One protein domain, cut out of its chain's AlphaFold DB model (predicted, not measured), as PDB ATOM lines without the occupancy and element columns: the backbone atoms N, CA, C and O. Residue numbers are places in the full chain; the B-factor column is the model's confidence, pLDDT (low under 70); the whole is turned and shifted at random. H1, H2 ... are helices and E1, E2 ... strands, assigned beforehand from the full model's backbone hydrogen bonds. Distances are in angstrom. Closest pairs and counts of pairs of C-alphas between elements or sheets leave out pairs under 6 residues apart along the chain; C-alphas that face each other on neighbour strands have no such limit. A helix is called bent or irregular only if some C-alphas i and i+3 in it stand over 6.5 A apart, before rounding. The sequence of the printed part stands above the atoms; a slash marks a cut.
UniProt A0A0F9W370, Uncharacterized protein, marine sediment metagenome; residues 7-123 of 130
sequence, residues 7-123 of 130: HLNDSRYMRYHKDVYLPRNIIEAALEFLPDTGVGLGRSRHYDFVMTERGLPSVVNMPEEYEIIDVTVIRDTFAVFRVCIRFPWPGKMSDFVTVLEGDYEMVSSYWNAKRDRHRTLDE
ATOM      1  N   HIS A   7      18.723 158.876 -14.926       45.97
ATOM      2  CA  HIS A   7      17.690 157.835 -14.842       45.97
ATOM      3  C   HIS A   7      16.944 157.760 -13.491       45.97
ATOM      4  O   HIS A   7      15.899 157.117 -13.418       45.97
ATOM      5  N   LEU A   8      17.446 158.406 -12.428       49.75
ATOM      6  CA  LEU A   8      16.775 158.481 -11.120       49.75
ATOM      7  C   LEU A   8      15.778 159.648 -11.015       49.75
ATOM      8  O   LEU A   8      14.998 159.675 -10.068       49.75
ATOM      9  N   ASN A   9      15.795 160.592 -11.964       51.16
ATOM     10  CA  ASN A   9      14.933 161.784 -11.993       51.16
ATOM     11  C   ASN A   9      14.261 162.030 -13.357       51.16
ATOM     12  O   ASN A   9      13.594 163.048 -13.549       51.16
ATOM     13  N   ASP A  10      14.434 161.127 -14.318       59.94
ATOM     14  CA  ASP A  10      13.991 161.338 -15.690       59.94
ATOM     15  C   ASP A  10      12.606 160.721 -15.938       59.94
ATOM     16  O   ASP A  10      12.388 159.510 -15.844       59.94
ATOM     17  N   SER A  11      11.661 161.590 -16.311       69.56
ATOM     18  CA  SER A  11      10.316 161.254 -16.795       69.56
ATOM     19  C   SER A  11      10.294 160.176 -17.887       69.56
ATOM     20  O   SER A  11       9.273 159.511 -18.075       69.56
ATOM     21  N   ARG A  12      11.415 159.966 -18.581       74.69
ATOM     22  CA  ARG A  12      11.604 158.951 -19.615       74.69
ATOM     23  C   ARG A  12      11.573 157.519 -19.099       74.69
ATOM     24  O   ARG A  12      11.329 156.614 -19.895       74.69
ATOM     25  N   TYR A  13      11.805 157.287 -17.810       83.06
ATOM     26  CA  TYR A  13      11.882 155.939 -17.257       83.06
ATOM     27  C   TYR A  13      10.718 155.628 -16.311       83.06
ATOM     28  O   TYR A  13      10.055 156.508 -15.750       83.06
ATOM     29  N   MET A  14      10.451 154.335 -16.165       84.62
ATOM     30  CA  MET A  14       9.614 153.773 -15.111       84.62
ATOM     31  C   MET A  14      10.431 152.742 -14.349       84.62
ATOM     32  O   MET A  14      11.160 151.956 -14.955       84.62
ATOM     33  N   ARG A  15      10.296 152.742 -13.026       85.75
ATOM     34  CA  ARG A  15      11.045 151.869 -12.128       85.75
ATOM     35  C   ARG A  15      10.078 150.995 -11.340       85.75
ATOM     36  O   ARG A  15       9.089 151.494 -10.817       85.75
ATOM     37  N   TYR A  16      10.387 149.708 -11.266       83.62
ATOM     38  CA  TYR A  16       9.620 148.695 -10.554       83.62
ATOM     39  C   TYR A  16      10.537 148.001  -9.559       83.62
ATOM     40  O   TYR A  16      11.588 147.494  -9.945       83.62
ATOM     41  N   HIS A  17      10.139 147.950  -8.294       85.62
ATOM     42  CA  HIS A  17      10.935 147.344  -7.232       85.62
ATOM     43  C   HIS A  17      10.137 146.262  -6.527       85.62
ATOM     44  O   HIS A  17       8.951 146.452  -6.246       85.62
ATOM     45  N   LYS A  18      10.790 145.145  -6.201       80.62
ATOM     46  CA  LYS A  18      10.132 143.951  -5.661       80.62
ATOM     47  C   LYS A  18       9.314 144.204  -4.387       80.62
ATOM     48  O   LYS A  18       8.273 143.586  -4.210       80.62
ATOM     49  N   ASP A  19       9.771 145.121  -3.532       79.25
ATOM     50  CA  ASP A  19       9.150 145.394  -2.228       79.25
ATOM     51  C   ASP A  19       8.003 146.418  -2.320       79.25
ATOM     52  O   ASP A  19       7.263 146.590  -1.355       79.25
ATOM     53  N   VAL A  20       7.850 147.092  -3.468       77.06
ATOM     54  CA  VAL A  20       6.777 148.070  -3.717       77.06
ATOM     55  C   VAL A  20       5.771 147.477  -4.694       77.06
ATOM     56  O   VAL A  20       4.638 147.164  -4.330       77.06
ATOM     57  N   TYR A  21       6.206 147.275  -5.938       79.31
ATOM     58  CA  TYR A  21       5.408 146.698  -7.005       79.31
ATOM     59  C   TYR A  21       6.310 146.270  -8.167       79.31
ATOM     60  O   TYR A  21       6.979 147.092  -8.799       79.31
ATOM     61  N   LEU A  22       6.306 144.970  -8.471       80.31
ATOM     62  CA  LEU A  22       7.011 144.386  -9.609       80.31
ATOM     63  C   LEU A  22       6.076 143.397 -10.322       80.31
ATOM     64  O   LEU A  22       5.952 142.245  -9.898       80.31
ATOM     65  N   PRO A  23       5.352 143.838 -11.365       88.69
ATOM     66  CA  PRO A  23       4.356 143.002 -12.015       88.69
ATOM     67  C   PRO A  23       5.003 141.925 -12.889       88.69
ATOM     68  O   PRO A  23       6.105 142.087 -13.413       88.69
ATOM     69  N   ARG A  24       4.281 140.817 -13.081       92.50
ATOM     70  CA  ARG A  24       4.782 139.610 -13.756       92.50
ATOM     71  C   ARG A  24       5.353 139.867 -15.154       92.50
ATOM     72  O   ARG A  24       6.395 139.320 -15.478       92.50
ATOM     73  N   ASN A  25       4.715 140.718 -15.953       90.69
ATOM     74  CA  ASN A  25       5.193 141.052 -17.298       90.69
ATOM     75  C   ASN A  25       6.550 141.779 -17.283       90.69
ATOM     76  O   ASN A  25       7.334 141.630 -18.213       90.69
ATOM     77  N   ILE A  26       6.843 142.552 -16.232       90.94
ATOM     78  CA  ILE A  26       8.145 143.214 -16.064       90.94
ATOM     79  C   ILE A  26       9.199 142.210 -15.591       90.94
ATOM     80  O   ILE A  26      10.345 142.296 -16.018       90.94
ATOM     81  N   ILE A  27       8.815 141.231 -14.763       92.88
ATOM     82  CA  ILE A  27       9.692 140.108 -14.391       92.88
ATOM     83  C   ILE A  27      10.080 139.311 -15.638       92.88
ATOM     84  O   ILE A  27      11.259 139.062 -15.853       92.88
ATOM     85  N   GLU A  28       9.105 138.943 -16.471       94.12
ATOM     86  CA  GLU A  28       9.334 138.197 -17.715       94.12
ATOM     87  C   GLU A  28      10.257 138.976 -18.666       94.12
ATOM     88  O   GLU A  28      11.270 138.436 -19.103       94.12
ATOM     89  N   ALA A  29      10.003 140.272 -18.883       90.56
ATOM     90  CA  ALA A  29      10.877 141.118 -19.701       90.56
ATOM     91  C   ALA A  29      12.298 141.252 -19.121       90.56
ATOM     92  O   ALA A  29      13.278 141.277 -19.862       90.56
ATOM     93  N   ALA A  30      12.435 141.333 -17.793       92.19
ATOM     94  CA  ALA A  30      13.740 141.368 -17.142       92.19
ATOM     95  C   ALA A  30      14.496 140.045 -17.317       92.19
ATOM     96  O   ALA A  30      15.698 140.073 -17.558       92.19
ATOM     97  N   LEU A  31      13.810 138.901 -17.245       92.44
ATOM     98  CA  LEU A  31      14.414 137.593 -17.516       92.44
ATOM     99  C   LEU A  31      14.894 137.476 -18.968       92.44
ATOM    100  O   LEU A  31      15.969 136.933 -19.190       92.44
ATOM    101  N   GLU A  32      14.149 138.020 -19.934       90.50
ATOM    102  CA  GLU A  32      14.570 138.073 -21.346       90.50
ATOM    103  C   GLU A  32      15.759 139.020 -21.588       90.50
ATOM    104  O   GLU A  32      16.534 138.822 -22.521       90.50
ATOM    105  N   PHE A  33      15.902 140.058 -20.761       88.62
ATOM    106  CA  PHE A  33      17.013 141.008 -20.825       88.62
ATOM    107  C   PHE A  33      18.311 140.454 -20.216       88.62
ATOM    108  O   PHE A  33      19.405 140.836 -20.633       88.62
ATOM    109  N   LEU A  34      18.208 139.606 -19.190       88.25
ATOM    110  CA  LEU A  34      19.367 139.094 -18.466       88.25
ATOM    111  C   LEU A  34      20.178 138.103 -19.326       88.25
ATOM    112  O   LEU A  34      19.595 137.315 -20.068       88.25
ATOM    113  N   PRO A  35      21.520 138.094 -19.210       86.94
ATOM    114  CA  PRO A  35      22.348 137.089 -19.869       86.94
ATOM    115  C   PRO A  35      22.039 135.670 -19.386       86.94
ATOM    116  O   PRO A  35      21.579 135.467 -18.259       86.94
ATOM    117  N   ASP A  36      22.416 134.684 -20.200       88.00
ATOM    118  CA  ASP A  36      22.391 133.281 -19.796       88.00
ATOM    119  C   ASP A  36      23.273 133.031 -18.562       88.00
ATOM    120  O   ASP A  36      24.304 133.673 -18.328       88.00
ATOM    121  N   THR A  37      22.889 132.037 -17.767       88.62
ATOM    122  CA  THR A  37      23.645 131.602 -16.593       88.62
ATOM    123  C   THR A  37      25.077 131.188 -16.949       88.62
ATOM    124  O   THR A  37      25.337 130.558 -17.972       88.62
ATOM    125  N   GLY A  38      26.033 131.530 -16.082       85.56
ATOM    126  CA  GLY A  38      27.454 131.234 -16.274       85.56
ATOM    127  C   GLY A  38      28.187 132.210 -17.198       85.56
ATOM    128  O   GLY A  38      29.419 132.208 -17.201       85.56
ATOM    129  N   VAL A  39      27.474 133.080 -17.923       86.75
ATOM    130  CA  VAL A  39      28.090 134.152 -18.718       86.75
ATOM    131  C   VAL A  39      28.832 135.116 -17.795       86.75
ATOM    132  O   VAL A  39      28.305 135.549 -16.770       86.75
ATOM    133  N   GLY A  40      30.068 135.455 -18.163       82.94
ATOM    134  CA  GLY A  40      30.867 136.439 -17.443       82.94
ATOM    135  C   GLY A  40      30.210 137.813 -17.494       82.94
ATOM    136  O   GLY A  40      29.946 138.346 -18.571       82.94
ATOM    137  N   LEU A  41      29.961 138.394 -16.326       80.94
ATOM    138  CA  LEU A  41      29.463 139.754 -16.204       80.94
ATOM    139  C   LEU A  41      30.643 140.729 -16.262       80.94
ATOM    140  O   LEU A  41      31.716 140.473 -15.707       80.94
ATOM    141  N   GLY A  42      30.439 141.863 -16.936       75.75
ATOM    142  CA  GLY A  42      31.386 142.978 -16.915       75.75
ATOM    143  C   GLY A  42      31.645 143.486 -15.491       75.75
ATOM    144  O   GLY A  42      30.982 143.091 -14.535       75.75
ATOM    145  N   ARG A  43      32.614 144.385 -15.323       76.06
ATOM    146  CA  ARG A  43      32.891 145.038 -14.034       76.06
ATOM    147  C   ARG A  43      32.945 146.542 -14.244       76.06
ATOM    148  O   ARG A  43      33.591 147.016 -15.176       76.06
ATOM    149  N   SER A  44      32.259 147.297 -13.395       69.88
ATOM    150  CA  SER A  44      32.379 148.755 -13.364       69.88
ATOM    151  C   SER A  44      33.713 149.178 -12.754       69.88
ATOM    152  O   SER A  44      34.317 148.466 -11.949       69.88
ATOM    153  N   ARG A  45      34.120 150.418 -13.041       69.31
ATOM    154  CA  ARG A  45      35.266 151.049 -12.367       69.31
ATOM    155  C   ARG A  45      35.108 151.072 -10.845       69.31
ATOM    156  O   ARG A  45      36.096 150.930 -10.133       69.31
ATOM    157  N   HIS A  46      33.880 151.252 -10.349       69.50
ATOM    158  CA  HIS A  46      33.606 151.216  -8.916       69.50
ATOM    159  C   HIS A  46      33.882 149.827  -8.333       69.50
ATOM    160  O   HIS A  46      34.577 149.734  -7.323       69.50
ATOM    161  N   TYR A  47      33.407 148.764  -8.997       74.06
ATOM    162  CA  TYR A  47      33.695 147.384  -8.603       74.06
ATOM    163  C   TYR A  47      35.202 147.148  -8.497       74.06
ATOM    164  O   TYR A  47      35.684 146.694  -7.462       74.06
ATOM    165  N   ASP A  48      35.952 147.509  -9.540       76.69
ATOM    166  CA  ASP A  48      37.404 147.323  -9.578       76.69
ATOM    167  C   ASP A  48      38.126 148.084  -8.459       76.69
ATOM    168  O   ASP A  48      39.076 147.561  -7.875       76.69
ATOM    169  N   PHE A  49      37.654 149.286  -8.121       74.12
ATOM    170  CA  PHE A  49      38.215 150.094  -7.040       74.12
ATOM    171  C   PHE A  49      38.052 149.427  -5.666       74.12
ATOM    172  O   PHE A  49      38.998 149.400  -4.878       74.12
ATOM    173  N   VAL A  50      36.878 148.857  -5.373       71.94
ATOM    174  CA  VAL A  50      36.576 148.282  -4.047       71.94
ATOM    175  C   VAL A  50      36.883 146.786  -3.933       71.94
ATOM    176  O   VAL A  50      36.904 146.250  -2.822       71.94
ATOM    177  N   MET A  51      37.136 146.099  -5.052       76.62
ATOM    178  CA  MET A  51      37.341 144.647  -5.115       76.62
ATOM    179  C   MET A  51      38.422 144.158  -4.146       76.62
ATOM    180  O   MET A  51      38.182 143.218  -3.388       76.62
ATOM    181  N   THR A  52      39.587 144.812  -4.134       75.38
ATOM    182  CA  THR A  52      40.721 144.416  -3.283       75.38
ATOM    183  C   THR A  52      40.431 144.649  -1.801       75.38
ATOM    184  O   THR A  52      40.677 143.768  -0.983       75.38
ATOM    185  N   GLU A  53      39.869 145.809  -1.448       73.44
ATOM    186  CA  GLU A  53      39.538 146.160  -0.058       73.44
ATOM    187  C   GLU A  53      38.477 145.214   0.522       73.44
ATOM    188  O   GLU A  53      38.569 144.777   1.669       73.44
ATOM    189  N   ARG A  54      37.462 144.878  -0.280       70.50
ATOM    190  CA  ARG A  54      36.303 144.091   0.162       70.50
ATOM    191  C   ARG A  54      36.464 142.589  -0.072       70.50
ATOM    192  O   ARG A  54      35.615 141.801   0.362       70.50
ATOM    193  N   GLY A  55      37.558 142.176  -0.710       72.56
ATOM    194  CA  GLY A  55      37.801 140.792  -1.105       72.56
ATOM    195  C   GLY A  55      36.657 140.259  -1.964       72.56
ATOM    196  O   GLY A  55      36.040 139.258  -1.587       72.56
ATOM    197  N   LEU A  56      36.331 140.987  -3.038       75.62
ATOM    198  CA  LEU A  56      35.408 140.550  -4.093       75.62
ATOM    199  C   LEU A  56      36.189 139.707  -5.136       75.62
ATOM    200  O   LEU A  56      37.404 139.888  -5.240       75.62
ATOM    201  N   PRO A  57      35.594 138.765  -5.896       77.62
ATOM    202  CA  PRO A  57      36.275 137.922  -6.829       77.62
ATOM    203  C   PRO A  57      36.619 138.774  -8.024       77.62
ATOM    204  O   PRO A  57      35.909 139.700  -8.431       77.62
ATOM    205  N   SER A  58      37.718 138.364  -8.621       81.50
ATOM    206  CA  SER A  58      38.186 138.867  -9.895       81.50
ATOM    207  C   SER A  58      37.240 138.537 -11.048       81.50
ATOM    208  O   SER A  58      37.302 139.206 -12.076       81.50
ATOM    209  N   VAL A  59      36.366 137.537 -10.885       82.62
ATOM    210  CA  VAL A  59      35.417 137.076 -11.901       82.62
ATOM    211  C   VAL A  59      34.025 136.970 -11.289       82.62
ATOM    212  O   VAL A  59      33.851 136.337 -10.247       82.62
ATOM    213  N   VAL A  60      33.041 137.569 -11.956       80.06
ATOM    214  CA  VAL A  60      31.621 137.459 -11.615       80.06
ATOM    215  C   VAL A  60      30.921 136.862 -12.824       80.06
ATOM    216  O   VAL A  60      31.021 137.407 -13.917       80.06
ATOM    217  N   ASN A  61      30.225 135.750 -12.626       86.31
ATOM    218  CA  ASN A  61      29.391 135.142 -13.655       86.31
ATOM    219  C   ASN A  61      27.924 135.321 -13.279       86.31
ATOM    220  O   ASN A  61      27.599 135.472 -12.098       86.31
ATOM    221  N   MET A  62      27.048 135.268 -14.276       87.00
ATOM    222  CA  MET A  62      25.614 135.226 -14.049       87.00
ATOM    223  C   MET A  62      25.270 133.984 -13.200       87.00
ATOM    224  O   MET A  62      25.638 132.872 -13.592       87.00
ATOM    225  N   PRO A  63      24.625 134.142 -12.033       86.75
ATOM    226  CA  PRO A  63      24.318 133.033 -11.127       86.75
ATOM    227  C   PRO A  63      23.171 132.148 -11.648       86.75
ATOM    228  O   PRO A  63      22.325 132.599 -12.417       86.75
ATOM    229  N   GLU A  64      23.123 130.893 -11.187       88.62
ATOM    230  CA  GLU A  64      21.972 129.989 -11.384       88.62
ATOM    231  C   GLU A  64      20.758 130.441 -10.564       88.62
ATOM    232  O   GLU A  64      19.635 130.460 -11.059       88.62
ATOM    233  N   GLU A  65      20.996 130.846  -9.316       89.81
ATOM    234  CA  GLU A  65      19.960 131.291  -8.389       89.81
ATOM    235  C   GLU A  65      20.139 132.773  -8.063       89.81
ATOM    236  O   GLU A  65      21.182 133.199  -7.555       89.81
ATOM    237  N   TYR A  66      19.107 133.568  -8.339       89.75
ATOM    238  CA  TYR A  66      19.080 134.994  -8.037       89.75
ATOM    239  C   TYR A  66      17.657 135.508  -7.821       89.75
ATOM    240  O   TYR A  66      16.668 134.875  -8.183       89.75
ATOM    241  N   GLU A  67      17.570 136.695  -7.235       89.50
ATOM    242  CA  GLU A  67      16.340 137.451  -7.040       89.50
ATOM    243  C   GLU A  67      16.409 138.753  -7.842       89.50
ATOM    244  O   GLU A  67      17.385 139.494  -7.730       89.50
ATOM    245  N   ILE A  68      15.375 139.064  -8.624       89.38
ATOM    246  CA  ILE A  68      15.238 140.373  -9.273       89.38
ATOM    247  C   ILE A  68      14.729 141.371  -8.228       89.38
ATOM    248  O   ILE A  68      13.655 141.196  -7.656       89.38
ATOM    249  N   ILE A  69      15.516 142.411  -7.971       85.88
ATOM    250  CA  ILE A  69      15.239 143.432  -6.957       85.88
ATOM    251  C   ILE A  69      14.545 144.644  -7.575       85.88
ATOM    252  O   ILE A  69      13.553 145.131  -7.040       85.88
ATOM    253  N   ASP A  70      15.073 145.132  -8.695       86.00
ATOM    254  CA  ASP A  70      14.672 146.399  -9.306       86.00
ATOM    255  C   ASP A  70      14.778 146.295 -10.826       86.00
ATOM    256  O   ASP A  70      15.756 145.753 -11.342       86.00
ATOM    257  N   VAL A  71      13.793 146.822 -11.543       87.44
ATOM    258  CA  VAL A  71      13.778 146.874 -13.006       87.44
ATOM    259  C   VAL A  71      13.438 148.290 -13.437       87.44
ATOM    260  O   VAL A  71      12.439 148.858 -13.002       87.44
ATOM    261  N   THR A  72      14.259 148.870 -14.304       87.25
ATOM    262  CA  THR A  72      13.977 150.153 -14.955       87.25
ATOM    263  C   THR A  72      13.691 149.906 -16.425       87.25
ATOM    264  O   THR A  72      14.465 149.234 -17.109       87.25
ATOM    265  N   VAL A  73      12.595 150.467 -16.918       87.31
ATOM    266  CA  VAL A  73      12.192 150.398 -18.325       87.31
ATOM    267  C   VAL A  73      12.047 151.800 -18.904       87.31
ATOM    268  O   VAL A  73      11.776 152.761 -18.181       87.31
ATOM    269  N   ILE A  74      12.194 151.918 -20.218       85.06
ATOM    270  CA  ILE A  74      11.871 153.141 -20.954       85.06
ATOM    271  C   ILE A  74      10.345 153.275 -21.010       85.06
ATOM    272  O   ILE A  74       9.660 152.352 -21.442       85.06
ATOM    273  N   ARG A  75       9.805 154.419 -20.593       83.50
ATOM    274  CA  ARG A  75       8.361 154.671 -20.477       83.50
ATOM    275  C   ARG A  75       7.619 154.490 -21.798       83.50
ATOM    276  O   ARG A  75       6.569 153.859 -21.818       83.50
ATOM    277  N   ASP A  76       8.179 155.015 -22.882       84.12
ATOM    278  CA  ASP A  76       7.494 155.064 -24.177       84.12
ATOM    279  C   ASP A  76       7.479 153.715 -24.904       84.12
ATOM    280  O   ASP A  76       6.546 153.417 -25.644       84.12
ATOM    281  N   THR A  77       8.515 152.894 -24.709       86.50
ATOM    282  CA  THR A  77       8.691 151.631 -25.443       86.50
ATOM    283  C   THR A  77       8.530 150.394 -24.574       86.50
ATOM    284  O   THR A  77       8.470 149.292 -25.109       86.50
ATOM    285  N   PHE A  78       8.505 150.555 -23.248       82.69
ATOM    286  CA  PHE A  78       8.605 149.472 -22.267       82.69
ATOM    287  C   PHE A  78       9.855 148.588 -22.425       82.69
ATOM    288  O   PHE A  78       9.932 147.517 -21.829       82.69
ATOM    289  N   ALA A  79      10.863 149.040 -23.178       86.38
ATOM    290  CA  ALA A  79      12.124 148.324 -23.293       86.38
ATOM    291  C   ALA A  79      12.858 148.330 -21.946       86.38
ATOM    292  O   ALA A  79      12.964 149.379 -21.298       86.38
ATOM    293  N   VAL A  80      13.378 147.171 -21.535       86.56
ATOM    294  CA  VAL A  80      14.180 147.052 -20.316       86.56
ATOM    295  C   VAL A  80      15.490 147.803 -20.505       86.56
ATOM    296  O   VAL A  80      16.224 147.580 -21.464       86.56
ATOM    297  N   PHE A  81      15.753 148.721 -19.582       84.31
ATOM    298  CA  PHE A  81      16.967 149.522 -19.551       84.31
ATOM    299  C   PHE A  81      17.923 149.046 -18.461       84.31
ATOM    300  O   PHE A  81      19.129 149.072 -18.663       84.31
ATOM    301  N   ARG A  82      17.404 148.617 -17.305       84.50
ATOM    302  CA  ARG A  82      18.225 148.217 -16.159       84.50
ATOM    303  C   ARG A  82      17.563 147.099 -15.377       84.50
ATOM    304  O   ARG A  82      16.369 147.184 -15.093       84.50
ATOM    305  N   VAL A  83      18.344 146.110 -14.959       86.56
ATOM    306  CA  VAL A  83      17.916 145.060 -14.031       86.56
ATOM    307  C   VAL A  83      18.914 144.967 -12.885       86.56
ATOM    308  O   VAL A  83      20.118 144.843 -13.089       86.56
ATOM    309  N   CYS A  84      18.412 145.030 -11.660       86.31
ATOM    310  CA  CYS A  84      19.176 144.791 -10.450       86.31
ATOM    311  C   CYS A  84      18.827 143.410  -9.903       86.31
ATOM    312  O   CYS A  84      17.665 143.148  -9.591       86.31
ATOM    313  N   ILE A  85      19.830 142.547  -9.762       86.81
ATOM    314  CA  ILE A  85      19.681 141.202  -9.205       86.81
ATOM    315  C   ILE A  85      20.466 141.054  -7.906       86.81
ATOM    316  O   ILE A  85      21.495 141.705  -7.707       86.81
ATOM    317  N   ARG A  86      20.000 140.157  -7.038       83.75
ATOM    318  CA  ARG A  86      20.678 139.739  -5.814       83.75
ATOM    319  C   ARG A  86      20.951 138.242  -5.840       83.75
ATOM    320  O   ARG A  86      20.045 137.478  -6.146       83.75
ATOM    321  N   PHE A  87      22.156 137.816  -5.476       83.88
ATOM    322  CA  PHE A  87      22.511 136.393  -5.421       83.88
ATOM    323  C   PHE A  87      23.539 136.079  -4.327       83.88
ATOM    324  O   PHE A  87      24.302 136.969  -3.940       83.88
ATOM    325  N   PRO A  88      23.588 134.838  -3.811       75.88
ATOM    326  CA  PRO A  88      24.532 134.461  -2.765       75.88
ATOM    327  C   PRO A  88      25.984 134.524  -3.241       75.88
ATOM    328  O   PRO A  88      26.309 134.141  -4.365       75.88
ATOM    329  N   TRP A  89      26.888 134.922  -2.350       68.06
ATOM    330  CA  TRP A  89      28.314 134.784  -2.601       68.06
ATOM    331  C   TRP A  89      28.860 133.394  -2.264       68.06
ATOM    332  O   TRP A  89      28.729 132.947  -1.118       68.06
ATOM    333  N   PRO A  90      29.619 132.754  -3.168       59.50
ATOM    334  CA  PRO A  90      30.358 131.546  -2.831       59.50
ATOM    335  C   PRO A  90      31.455 131.835  -1.787       59.50
ATOM    336  O   PRO A  90      32.466 132.470  -2.075       59.50
ATOM    337  N   GLY A  91      31.273 131.354  -0.552       56.97
ATOM    338  CA  GLY A  91      32.309 131.383   0.495       56.97
ATOM    339  C   GLY A  91      32.232 132.530   1.514       56.97
ATOM    340  O   GLY A  91      33.139 132.676   2.330       56.97
ATOM    341  N   LYS A  92      31.159 133.332   1.520       58.78
ATOM    342  CA  LYS A  92      30.856 134.351   2.549       58.78
ATOM    343  C   LYS A  92      29.357 134.329   2.838       58.78
ATOM    344  O   LYS A  92      28.563 133.997   1.970       58.78
ATOM    345  N   MET A  93      28.953 134.729   4.043       54.44
ATOM    346  CA  MET A  93      27.536 134.811   4.442       54.44
ATOM    347  C   MET A  93      26.812 136.062   3.893       54.44
ATOM    348  O   MET A  93      25.930 136.603   4.561       54.44
ATOM    349  N   SER A  94      27.213 136.593   2.738       61.44
ATOM    350  CA  SER A  94      26.699 137.865   2.209       61.44
ATOM    351  C   SER A  94      26.234 137.725   0.767       61.44
ATOM    352  O   SER A  94      26.780 136.912   0.024       61.44
ATOM    353  N   ASP A  95      25.259 138.545   0.384       63.59
ATOM    354  CA  ASP A  95      24.717 138.564  -0.968       63.59
ATOM    355  C   ASP A  95      25.475 139.588  -1.832       63.59
ATOM    356  O   ASP A  95      25.988 140.601  -1.343       63.59
ATOM    357  N   PHE A  96      25.531 139.320  -3.131       68.81
ATOM    358  CA  PHE A  96      25.923 140.279  -4.155       68.81
ATOM    359  C   PHE A  96      24.692 140.955  -4.690       68.81
ATOM    360  O   PHE A  96      23.702 140.287  -4.972       68.81
ATOM    361  N   VAL A  97      24.774 142.270  -4.858       69.94
ATOM    362  CA  VAL A  97      23.802 143.005  -5.650       69.94
ATOM    363  C   VAL A  97      24.512 143.509  -6.886       69.94
ATOM    364  O   VAL A  97      25.515 144.206  -6.774       69.94
ATOM    365  N   THR A  98      24.000 143.141  -8.053       72.75
ATOM    366  CA  THR A  98      24.555 143.529  -9.348       72.75
ATOM    367  C   THR A  98      23.500 144.273 -10.142       72.75
ATOM    368  O   THR A  98      22.352 143.845 -10.218       72.75
ATOM    369  N   VAL A  99      23.899 145.394 -10.731       73.75
ATOM    370  CA  VAL A  99      23.100 146.161 -11.687       73.75
ATOM    371  C   VAL A  99      23.595 145.843 -13.092       73.75
ATOM    372  O   VAL A  99      24.798 145.916 -13.313       73.75
ATOM    373  N   LEU A 100      22.691 145.512 -14.011       73.31
ATOM    374  CA  LEU A 100      22.958 145.355 -15.439       73.31
ATOM    375  C   LEU A 100      22.163 146.418 -16.202       73.31
ATOM    376  O   LEU A 100      20.950 146.498 -16.023       73.31
ATOM    377  N   GLU A 101      22.830 147.218 -17.031       75.88
ATOM    378  CA  GLU A 101      22.217 148.263 -17.869       75.88
ATOM    379  C   GLU A 101      22.315 147.920 -19.365       75.88
ATOM    380  O   GLU A 101      23.216 147.189 -19.791       75.88
ATOM    381  N   GLY A 102      21.361 148.416 -20.161       59.53
ATOM    382  CA  GLY A 102      21.323 148.247 -21.615       59.53
ATOM    383  C   GLY A 102      22.573 148.840 -22.265       59.53
ATOM    384  O   GLY A 102      23.038 149.890 -21.839       59.53
ATOM    385  N   ASP A 103      23.104 148.139 -23.271       56.50
ATOM    386  CA  ASP A 103      24.451 148.264 -23.869       56.50
ATOM    387  C   ASP A 103      25.588 147.515 -23.139       56.50
ATOM    388  O   ASP A 103      26.740 147.632 -23.538       56.50
ATOM    389  N   TYR A 104      25.296 146.666 -22.139       49.56
ATOM    390  CA  TYR A 104      26.261 145.780 -21.441       49.56
ATOM    391  C   TYR A 104      27.400 146.491 -20.674       49.56
ATOM    392  O   TYR A 104      28.174 145.840 -19.969       49.56
ATOM    393  N   GLU A 105      27.505 147.819 -20.769       48.31
ATOM    394  CA  GLU A 105      28.683 148.585 -20.345       48.31
ATOM    395  C   GLU A 105      28.667 149.072 -18.888       48.31
ATOM    396  O   GLU A 105      29.666 149.628 -18.424       48.31
ATOM    397  N   MET A 106      27.614 148.811 -18.104       53.53
ATOM    398  CA  MET A 106      27.619 149.188 -16.688       53.53
ATOM    399  C   MET A 106      27.159 148.062 -15.760       53.53
ATOM    400  O   MET A 106      25.975 147.874 -15.499       53.53
ATOM    401  N   VAL A 107      28.152 147.350 -15.210       58.84
ATOM    402  CA  VAL A 107      27.980 146.361 -14.139       58.84
ATOM    403  C   VAL A 107      28.496 146.915 -12.815       58.84
ATOM    404  O   VAL A 107      29.679 146.812 -12.478       58.84
ATOM    405  N   SER A 108      27.617 147.532 -12.034       56.44
ATOM    406  CA  SER A 108      27.949 147.926 -10.661       56.44
ATOM    407  C   SER A 108      27.528 146.816  -9.713       56.44
ATOM    408  O   SER A 108      26.383 146.799  -9.265       56.44
ATOM    409  N   SER A 109      28.431 145.873  -9.426       54.34
ATOM    410  CA  SER A 109      28.216 144.964  -8.302       54.34
ATOM    411  C   SER A 109      28.717 145.610  -7.020       54.34
ATOM    412  O   SER A 109      29.848 146.093  -6.944       54.34
ATOM    413  N   TYR A 110      27.875 145.633  -6.002       58.50
ATOM    414  CA  TYR A 110      28.242 146.100  -4.679       58.50
ATOM    415  C   TYR A 110      27.904 145.019  -3.664       58.50
ATOM    416  O   TYR A 110      26.920 144.285  -3.780       58.50
ATOM    417  N   TRP A 111      28.784 144.896  -2.677       50.88
ATOM    418  CA  TRP A 111      28.527 144.052  -1.527       50.88
ATOM    419  C   TRP A 111      27.409 144.699  -0.717       50.88
ATOM    420  O   TRP A 111      27.517 145.869  -0.355       50.88
ATOM    421  N   ASN A 112      26.352 143.942  -0.447       51.81
ATOM    422  CA  ASN A 112      25.277 144.383   0.426       51.81
ATOM    423  C   ASN A 112      24.967 143.216   1.361       51.81
ATOM    424  O   ASN A 112      24.582 142.134   0.907       51.81
ATOM    425  N   ALA A 113      25.137 143.381   2.674       45.91
ATOM    426  CA  ALA A 113      24.606 142.358   3.572       45.91
ATOM    427  C   ALA A 113      23.075 142.306   3.415       45.91
ATOM    428  O   ALA A 113      22.430 143.308   3.117       45.91
ATOM    429  N   LYS A 114      22.456 141.148   3.668       45.41
ATOM    430  CA  LYS A 114      21.001 140.929   3.515       45.41
ATOM    431  C   LYS A 114      20.111 141.937   4.281       45.41
ATOM    432  O   LYS A 114      18.904 141.975   4.065       45.41
ATOM    433  N   ARG A 115      20.694 142.733   5.188       46.28
ATOM    434  CA  ARG A 115      20.057 143.779   6.014       46.28
ATOM    435  C   ARG A 115      20.778 145.132   5.951       46.28
ATOM    436  O   ARG A 115      20.591 145.960   6.838       46.28
ATOM    437  N   ASP A 116      21.665 145.312   4.986       44.97
ATOM    438  CA  ASP A 116      22.508 146.495   4.907       44.97
ATOM    439  C   ASP A 116      21.696 147.681   4.362       44.97
ATOM    440  O   ASP A 116      21.130 147.634   3.268       44.97
ATOM    441  N   ARG A 117      21.569 148.716   5.199       46.44
ATOM    442  CA  ARG A 117      20.878 149.984   4.913       46.44
ATOM    443  C   ARG A 117      21.911 150.990   4.409       46.44
ATOM    444  O   ARG A 117      22.259 151.951   5.099       46.44
ATOM    445  N   HIS A 118      22.516 150.692   3.262       40.94
ATOM    446  CA  HIS A 118      23.607 151.500   2.726       40.94
ATOM    447  C   HIS A 118      23.091 152.889   2.311       40.94
ATOM    448  O   HIS A 118      22.096 152.986   1.608       40.94
ATOM    449  N   ARG A 119      23.782 153.977   2.679       37.53
ATOM    450  CA  ARG A 119      23.345 155.378   2.430       37.53
ATOM    451  C   ARG A 119      23.244 155.784   0.949       37.53
ATOM    452  O   ARG A 119      22.817 156.889   0.650       37.53
ATOM    453  N   THR A 120      23.702 154.926   0.040       39.44
ATOM    454  CA  THR A 120      23.585 155.085  -1.420       39.44
ATOM    455  C   THR A 120      22.344 154.390  -1.990       39.44
ATOM    456  O   THR A 120      22.052 154.544  -3.171       39.44
ATOM    457  N   LEU A 121      21.628 153.617  -1.168       40.56
ATOM    458  CA  LEU A 121      20.246 153.220  -1.401       40.56
ATOM    459  C   LEU A 121      19.392 154.306  -0.752       40.56
ATOM    460  O   LEU A 121      19.309 154.394   0.470       40.56
ATOM    461  N   ASP A 122      18.843 155.190  -1.573       41.69
ATOM    462  CA  ASP A 122      18.010 156.282  -1.092       41.69
ATOM    463  C   ASP A 122      16.665 155.722  -0.593       41.69
ATOM    464  O   ASP A 122      15.762 155.441  -1.382       41.69
ATOM    465  N   GLU A 123      16.552 155.514   0.725       38.16
ATOM    466  CA  GLU A 123      15.306 155.114   1.401       38.16
ATOM    467  C   GLU A 123      14.174 156.130   1.133       38.16
ATOM    468  O   GLU A 123      13.007 155.749   1.057       38.16
TER     469      GLU A 123
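What this domain is: This is residues 7 to 123 of the 130 residues of an uncharacterized protein of marine sediment metagenome (UniProt A0A0F9W370). One antiparallel sheet of five strands, E1 to E5, is curled like part of a barrel; helix H1 crosses one face over E1, E2 and E3, while helix H2 sits at the far side, beside edge strand E5. A free tail, residues 117 to 123, sticks out. The printed part has 117 residues, with two named helices and five named strands in the order E1 H1 H2 E2 E3 E4 E5; the sheet order is E1 - E2 - E3 - E4 - E5. The class is mixed, helices and strands, with 55 residues, under half, in named elements. The whole is compact, with a radius of gyration of the C-alphas of 14.1 A and spans of 41 by 31 by 24 A.

How they stand to each other: Edge strand E1, residues 13 to 17, is antiparallel to E2, residues 67 to 74, at 165 degrees; N 14 and O 73 are within hydrogen-bond range at 2.9 A. H1, residues 24 to 33, and the sheet make two layers, a helix on one face of a sheet. Its height over the sheet is 9.2 A, and it runs across the strands, at 72 degrees to E1 on the local plane. H1 is only just over E1, E2 and E3, residues 80 to 88, with 3 of its C-alphas falling on each. The closest C-alphas of H1 and E3 are those of Ala 30 and Val 83, 6.4 A apart. H2, residues 45 to 54, is apart from H1, on the same face, over none of the strands. The closest C-alphas of H2 and edge strand E5, residues 107 to 112, are those of Tyr 47 and Ser 109, 6.0 A apart. E2, E3, E4, residues 95 to 101, and E5 form a meander, each strand the antiparallel neighbour of the one before, in three hairpins. N 84 and O 70 are 2.8 A apart between E2 and E3, N 98 and O 85 2.9 A between E3 and E4, and N 110 and O 97 2.9 A between E4 and E5, each within hydrogen-bond range. In H1 every O i to N i+4 pair is within hydrogen-bond range, in H2 4 of 6.

Where its parts are: E1 begins at C-alpha 13 (11.882, 155.939, -17.257) and is 13.2 A long. H1 measures 14.2 A and H2 14.4 A; H2 is irregular, with C-alphas 49 and 52 7.3 A apart. E2 measures 21.4 A, E3 24.0 A, E4 19.6 A and E5 14.9 A, ending at C-alpha 112 (25.277, 144.383, 0.426).

The domain as a whole: The C-alphas farthest apart are those of Asp 76 and Gly 91, 42.3 A. The printed part has no cut. The links H1 to H2 and H2 to E2 are long. The mean pLDDT of the printed part is 73.6; residues 7 to 11, 44 to 46, 89 to 97 and 102 to 123 are under 70.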